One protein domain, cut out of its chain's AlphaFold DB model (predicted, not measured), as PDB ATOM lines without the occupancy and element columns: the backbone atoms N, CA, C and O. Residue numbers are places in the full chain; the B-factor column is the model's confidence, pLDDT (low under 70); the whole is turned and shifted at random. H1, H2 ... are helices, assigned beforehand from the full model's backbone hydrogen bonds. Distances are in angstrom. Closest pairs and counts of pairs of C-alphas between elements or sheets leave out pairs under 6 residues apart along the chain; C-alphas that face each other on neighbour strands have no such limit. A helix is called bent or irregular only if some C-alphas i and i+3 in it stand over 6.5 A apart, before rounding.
ATOM      1  N   ARG A  50     -11.149 -17.659 -33.787       79.75
ATOM      2  CA  ARG A  50      -9.920 -16.868 -33.636       79.75
ATOM      3  C   ARG A  50     -10.014 -15.521 -34.352       79.75
ATOM      4  O   ARG A  50      -9.592 -14.510 -33.793       79.75
ATOM      5  N   ARG A  51     -10.542 -15.501 -35.579       84.94
ATOM      6  CA  ARG A  51     -10.750 -14.264 -36.353       84.94
ATOM      7  C   ARG A  51     -11.738 -13.337 -35.654       84.94
ATOM      8  O   ARG A  51     -11.495 -12.137 -35.579       84.94
ATOM      9  N   GLU A  52     -12.791 -13.908 -35.085       86.31
ATOM     10  CA  GLU A  52     -13.781 -13.186 -34.289       86.31
ATOM     11  C   GLU A  52     -13.153 -12.549 -33.031       86.31
ATOM     12  O   GLU A  52     -13.287 -11.347 -32.805       86.31
ATOM     13  N   LEU A  53     -12.354 -13.305 -32.269       86.56
ATOM     14  CA  LEU A  53     -11.620 -12.783 -31.106       86.56
ATOM     15  C   LEU A  53     -10.595 -11.701 -31.489       86.56
ATOM     16  O   LEU A  53     -10.412 -10.736 -30.749       86.56
ATOM     17  N   ALA A  54      -9.951 -11.822 -32.654       88.12
ATOM     18  CA  ALA A  54      -9.044 -10.796 -33.168       88.12
ATOM     19  C   ALA A  54      -9.780  -9.487 -33.498       88.12
ATOM     20  O   ALA A  54      -9.267  -8.409 -33.187       88.12
ATOM     21  N   ALA A  55     -10.990  -9.568 -34.061       89.62
ATOM     22  CA  ALA A  55     -11.838  -8.400 -34.290       89.62
ATOM     23  C   ALA A  55     -12.209  -7.717 -32.964       89.62
ATOM     24  O   ALA A  55     -12.053  -6.504 -32.831       89.62
ATOM     25  N   TYR A  56     -12.576  -8.497 -31.942       90.31
ATOM     26  CA  TYR A  56     -12.859  -7.963 -30.607       90.31
ATOM     27  C   TYR A  56     -11.648  -7.260 -29.989       90.31
ATOM     28  O   TYR A  56     -11.781  -6.181 -29.415       90.31
ATOM     29  N   CYS A  57     -10.454  -7.827 -30.145       90.06
ATOM     30  CA  CYS A  57      -9.220  -7.199 -29.688       90.06
ATOM     31  C   CYS A  57      -8.915  -5.882 -30.407       90.06
ATOM     32  O   CYS A  57      -8.484  -4.924 -29.766       90.06
ATOM     33  N   HIS A  58      -9.189  -5.802 -31.710       90.81
ATOM     34  CA  HIS A  58      -9.058  -4.557 -32.459       90.81
ATOM     35  C   HIS A  58     -10.030  -3.481 -31.946       90.81
ATOM     36  O   HIS A  58      -9.655  -2.316 -31.821       90.81
ATOM     37  N   ASP A  59     -11.262  -3.860 -31.596       88.56
ATOM     38  CA  ASP A  59     -12.241  -2.939 -31.015       88.56
ATOM     39  C   ASP A  59     -11.806  -2.416 -29.635       88.56
ATOM     40  O   ASP A  59     -11.903  -1.210 -29.397       88.56
ATOM     41  N   VAL A  60     -11.234  -3.267 -28.768       85.56
ATOM     42  CA  VAL A  60     -10.629  -2.825 -27.491       85.56
ATOM     43  C   VAL A  60      -9.518  -1.808 -27.745       85.56
ATOM     44  O   VAL A  60      -9.488  -0.752 -27.114       85.56
ATOM     45  N   SER A  61      -8.600  -2.103 -28.672       84.94
ATOM     46  CA  SER A  61      -7.471  -1.218 -28.985       84.94
ATOM     47  C   SER A  61      -7.908   0.110 -29.602       84.94
ATOM     48  O   SER A  61      -7.249   1.125 -29.399       84.94
ATOM     49  N   ALA A  62      -9.039   0.123 -30.309       88.00
ATOM     50  CA  ALA A  62      -9.657   1.333 -30.839       88.00
ATOM     51  C   ALA A  62     -10.423   2.149 -29.776       88.00
ATOM     52  O   ALA A  62     -11.013   3.174 -30.110       88.00
ATOM     53  N   GLY A  63     -10.447   1.707 -28.512       84.88
ATOM     54  CA  GLY A  63     -11.175   2.370 -27.428       84.88
ATOM     55  C   GLY A  63     -12.691   2.183 -27.500       84.88
ATOM     56  O   GLY A  63     -13.433   2.921 -26.852       84.88
ATOM     57  N   LYS A  64     -13.173   1.211 -28.285       89.94
ATOM     58  CA  LYS A  64     -14.599   0.901 -28.369       89.94
ATOM     59  C   LYS A  64     -15.027   0.070 -27.164       89.94
ATOM     60  O   LYS A  64     -14.320  -0.828 -26.705       89.94
ATOM     61  N   THR A  65     -16.232   0.334 -26.680       86.56
ATOM     62  CA  THR A  65     -16.866  -0.483 -25.648       86.56
ATOM     63  C   THR A  65     -17.441  -1.746 -26.276       86.56
ATOM     64  O   THR A  65     -18.317  -1.663 -27.131       86.56
ATOM     65  N   LEU A  66     -16.965  -2.912 -25.840       86.00
ATOM     66  CA  LEU A  66     -17.565  -4.195 -26.210       86.00
ATOM     67  C   LEU A  66     -18.752  -4.540 -25.318       86.00
ATOM     68  O   LEU A  66     -18.706  -4.270 -24.117       86.00
ATOM     69  N   ASP A  67     -19.736  -5.230 -25.885       89.50
ATOM     70  CA  ASP A  67     -20.840  -5.852 -25.156       89.50
ATOM     71  C   ASP A  67     -20.354  -6.908 -24.154       89.50
ATOM     72  O   ASP A  67     -19.293  -7.524 -24.320       89.50
ATOM     73  N   ASP A  68     -21.155  -7.168 -23.120       88.00
ATOM     74  CA  ASP A  68     -20.823  -8.121 -22.056       88.00
ATOM     75  C   ASP A  68     -20.527  -9.531 -22.565       88.00
ATOM     76  O   ASP A  68     -19.575 -10.164 -22.099       88.00
ATOM     77  N   ALA A  69     -21.266  -9.995 -23.575       88.56
ATOM     78  CA  ALA A  69     -21.033 -11.292 -24.204       88.56
ATOM     79  C   ALA A  69     -19.634 -11.381 -24.842       88.56
ATOM     80  O   ALA A  69     -18.902 -12.348 -24.626       88.56
ATOM     81  N   ARG A  70     -19.214 -10.332 -25.560       87.88
ATOM     82  CA  ARG A  70     -17.909 -10.268 -26.237       87.88
ATOM     83  C   ARG A  70     -16.764 -10.117 -25.239       87.88
ATOM     84  O   ARG A  70     -15.738 -10.787 -25.355       87.88
ATOM     85  N   ARG A  71     -16.955  -9.299 -24.198       86.56
ATOM     86  CA  ARG A  71     -16.003  -9.185 -23.079       86.56
ATOM     87  C   ARG A  71     -15.814 -10.517 -22.366       86.56
ATOM     88  O   ARG A  71     -14.687 -10.861 -22.014       86.56
ATOM     89  N   ARG A  72     -16.895 -11.264 -22.144       88.00
ATOM     90  CA  ARG A  72     -16.838 -12.588 -21.525       88.00
ATOM     91  C   ARG A  72     -16.085 -13.584 -22.402       88.00
ATOM     92  O   ARG A  72     -15.178 -14.230 -21.892       88.00
ATOM     93  N   ALA A  73     -16.365 -13.622 -23.704       89.12
ATOM     94  CA  ALA A  73     -15.648 -14.481 -24.647       89.12
ATOM     95  C   ALA A  73     -14.133 -14.199 -24.668       89.12
ATOM     96  O   ALA A  73     -13.330 -15.129 -24.623       89.12
ATOM     97  N   LEU A  74     -13.727 -12.923 -24.648       88.06
ATOM     98  CA  LEU A  74     -12.313 -12.542 -24.544       88.06
ATOM     99  C   LEU A  74     -11.678 -12.985 -23.224       88.06
ATOM    100  O   LEU A  74     -10.548 -13.462 -23.215       88.06
ATOM    101  N   ARG A  75     -12.387 -12.840 -22.103       89.00
ATOM    102  CA  ARG A  75     -11.897 -13.277 -20.786       89.00
ATOM    103  C   ARG A  75     -11.730 -14.787 -20.727       89.00
ATOM    104  O   ARG A  75     -10.719 -15.252 -20.217       89.00
ATOM    105  N   GLU A  76     -12.694 -15.536 -21.248       87.50
ATOM    106  CA  GLU A  76     -12.635 -16.996 -21.309       87.50
ATOM    107  C   GLU A  76     -11.483 -17.457 -22.214       87.50
ATOM    108  O   GLU A  76     -10.716 -18.334 -21.825       87.50
ATOM    109  N   ALA A  77     -11.280 -16.800 -23.361       86.75
ATOM    110  CA  ALA A  77     -10.167 -17.091 -24.267       86.75
ATOM    111  C   ALA A  77      -8.789 -16.714 -23.689       86.75
ATOM    112  O   ALA A  77      -7.812 -17.426 -23.918       86.75
ATOM    113  N   ALA A  78      -8.705 -15.619 -22.932       87.12
ATOM    114  CA  ALA A  78      -7.473 -15.140 -22.304       87.12
ATOM    115  C   ALA A  78      -7.146 -15.836 -20.969       87.12
ATOM    116  O   ALA A  78      -6.061 -15.642 -20.417       87.12
ATOM    117  N   GLY A  79      -8.080 -16.614 -20.413       87.44
ATOM    118  CA  GLY A  79      -7.947 -17.201 -19.078       87.44
ATOM    119  C   GLY A  79      -8.087 -16.182 -17.937       87.44
ATOM    120  O   GLY A  79      -7.503 -16.368 -16.873       87.44
ATOM    121  N   GLY A  80      -8.828 -15.092 -18.156       86.31
ATOM    122  CA  GLY A  80      -9.173 -14.097 -17.139       86.31
ATOM    123  C   GLY A  80      -9.032 -12.642 -17.598       86.31
ATOM    124  O   GLY A  80      -8.352 -12.326 -18.570       86.31
ATOM    125  N   SER A  81      -9.663 -11.726 -16.854       84.06
ATOM    126  CA  SER A  81      -9.724 -10.288 -17.169       84.06
ATOM    127  C   SER A  81      -8.360  -9.604 -17.211       84.06
ATOM    128  O   SER A  81      -8.123  -8.783 -18.090       84.06
ATOM    129  N   ALA A  82      -7.452  -9.977 -16.305       86.56
ATOM    130  CA  ALA A  82      -6.112  -9.398 -16.223       86.56
ATOM    131  C   ALA A  82      -5.225  -9.743 -17.435       86.56
ATOM    132  O   ALA A  82      -4.245  -9.055 -17.699       86.56
ATOM    133  N   ARG A  83      -5.563 -10.807 -18.176       87.19
ATOM    134  CA  ARG A  83      -4.769 -11.307 -19.307       87.19
ATOM    135  C   ARG A  83      -5.307 -10.876 -20.668       87.19
ATOM    136  O   ARG A  83      -4.637 -11.109 -21.668       87.19
ATOM    137  N   VAL A  84      -6.471 -10.220 -20.725       87.00
ATOM    138  CA  VAL A  84      -7.114  -9.811 -21.988       87.00
ATOM    139  C   VAL A  84      -6.222  -8.871 -22.797       87.00
ATOM    140  O   VAL A  84      -6.108  -9.038 -24.004       87.00
ATOM    141  N   GLU A  85      -5.543  -7.920 -22.152       86.88
ATOM    142  CA  GLU A  85      -4.669  -6.980 -22.863       86.88
ATOM    143  C   GLU A  85      -3.462  -7.690 -23.501       86.88
ATOM    144  O   GLU A  85      -3.165  -7.487 -24.679       86.88
ATOM    145  N   ALA A  86      -2.801  -8.575 -22.747       88.44
ATOM    146  CA  ALA A  86      -1.677  -9.369 -23.240       88.44
ATOM    147  C   ALA A  86      -2.109 -10.348 -24.345       88.44
ATOM    148  O   ALA A  86      -1.416 -10.488 -25.353       88.44
ATOM    149  N   TYR A  87      -3.281 -10.969 -24.185       87.25
ATOM    150  CA  TYR A  87      -3.902 -11.833 -25.184       87.25
ATOM    151  C   TYR A  87      -4.210 -11.070 -26.476       87.25
ATOM    152  O   TYR A  87      -3.846 -11.509 -27.562       87.25
ATOM    153  N   CYS A  88      -4.812  -9.887 -26.383       89.62
ATOM    154  CA  CYS A  88      -5.100  -9.077 -27.559       89.62
ATOM    155  C   CYS A  88      -3.833  -8.599 -28.258       89.62
ATOM    156  O   CYS A  88      -3.754  -8.633 -29.484       89.62
ATOM    157  N   ARG A  89      -2.798  -8.244 -27.494       88.19
ATOM    158  CA  ARG A  89      -1.497  -7.886 -28.055       88.19
ATOM    159  C   ARG A  89      -0.869  -9.048 -28.829       88.19
ATOM    160  O   ARG A  89      -0.349  -8.818 -29.914       88.19
ATOM    161  N   SER A  90      -0.938 -10.280 -28.320       86.44
ATOM    162  CA  SER A  90      -0.371 -11.453 -29.003       86.44
ATOM    163  C   SER A  90      -1.187 -11.882 -30.225       86.44
ATOM    164  O   SER A  90      -0.612 -12.222 -31.257       86.44
ATOM    165  N   VAL A  91      -2.518 -11.806 -30.149       85.19
ATOM    166  CA  VAL A  91      -3.428 -12.131 -31.257       85.19
ATOM    167  C   VAL A  91      -3.276 -11.157 -32.424       85.19
ATOM    168  O   VAL A  91      -3.351 -11.591 -33.576       85.19
ATOM    169  N   LEU A  92      -3.051  -9.870 -32.135       83.75
ATOM    170  CA  LEU A  92      -2.838  -8.823 -33.138       83.75
ATOM    171  C   LEU A  92      -1.406  -8.816 -33.692       83.75
ATOM    172  O   LEU A  92      -1.222  -8.543 -34.874       83.75
ATOM    173  N   ALA A  93      -0.404  -9.119 -32.861       81.62
ATOM    174  CA  ALA A  93       0.988  -9.210 -33.301       81.62
ATOM    175  C   ALA A  93       1.233 -10.423 -34.206       81.62
ATOM    176  O   ALA A  93       2.078 -10.357 -35.096       81.62
ATOM    177  N   ASP A  94       0.499 -11.518 -33.993       64.81
ATOM    178  CA  ASP A  94       0.634 -12.713 -34.810       64.81
ATOM    179  C   ASP A  94      -0.712 -13.465 -34.920       64.81
ATOM    180  O   ASP A  94      -1.182 -14.103 -33.960       64.81
TER     181      ASP A  94
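Overview. This is residues 50 to 94 of the 221 residues of an uncharacterized protein of Streptomyces sp. SID5910 (UniProt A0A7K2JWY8). Three short helices make a small body, each standing at a large angle to the other two, with their centres in a triangle. H2 and H3 meet at a corner by their tight link, like the arms of an L, and H1 passes between the two arms, at a large angle to both, packing on H2 with residues 53 to 56 and on H3 with residues 54 to 58. The printed part has 45 residues with three named helices, in the order H1, H2, H3, and no named strand; the class is all helix. It is compact, with a radius of gyration of the C-alphas of 9.2 A, and rounded, with spans of 25 by 21 by 17 A.

Arrangement. The longest helix by residues is H3, residues 81 to 93. H3 touches H1, residues 50 to 61, with residues 88 to 92 alone, and H1 touches H3 with residues 54 to 58 alone. Their closest C-alphas, those of Cys 57 and Cys 88, are 5.0 A apart. Their lines stand at 73 degrees, only just about perpendicular. H3 and H2, residues 68 to 78, touch only at the corner by their link, where the closest C-alphas, those of Arg 75 and Ser 81, are 5.2 A apart. The lines of H2 and H3 are about perpendicular, at 76 degrees. H1 touches H2 with residues 53 to 56 alone, and the closest C-alphas, those of Leu 53 and Leu 74, are 6.6 A apart. H1 and H2 run opposite ways at a steep tilt of 69.5 degrees, only just short of about perpendicular. Every backbone pair of O i and N i+4 is within hydrogen-bond range in H1 and H2, and 7 of 9 are in H3.

Along the chain. H3 runs from Ser 81 to Ala 93 and measures 19.4 A from first to last C-alpha, ending at (0.988, -9.210, -33.301). It is irregular: C-alphas 82 and 85 are 7.2 A apart, and its line is a rough one. H1 runs from Arg 50, with its C-alpha at (-9.920, -16.868, -33.636), to Ser 61, 16.5 A. H2 runs from Asp 68, with its C-alpha at (-20.823, -8.121, -22.056), to Ala 78, 15.1 A.

Size, cuts and confidence. The two C-alphas farthest apart, those of Asp 68 and Asp 94, are 25.4 A apart, while those of Arg 50 and Asp 94, the first and last printed, are 11.4 A apart. The printed part has no cut. The link from H1 to H2, with 6 residues between them, is short, and the link from H2 to H3, with 2, is tight. The mean pLDDT of the printed part is 86.6, and residue 94 is under 70.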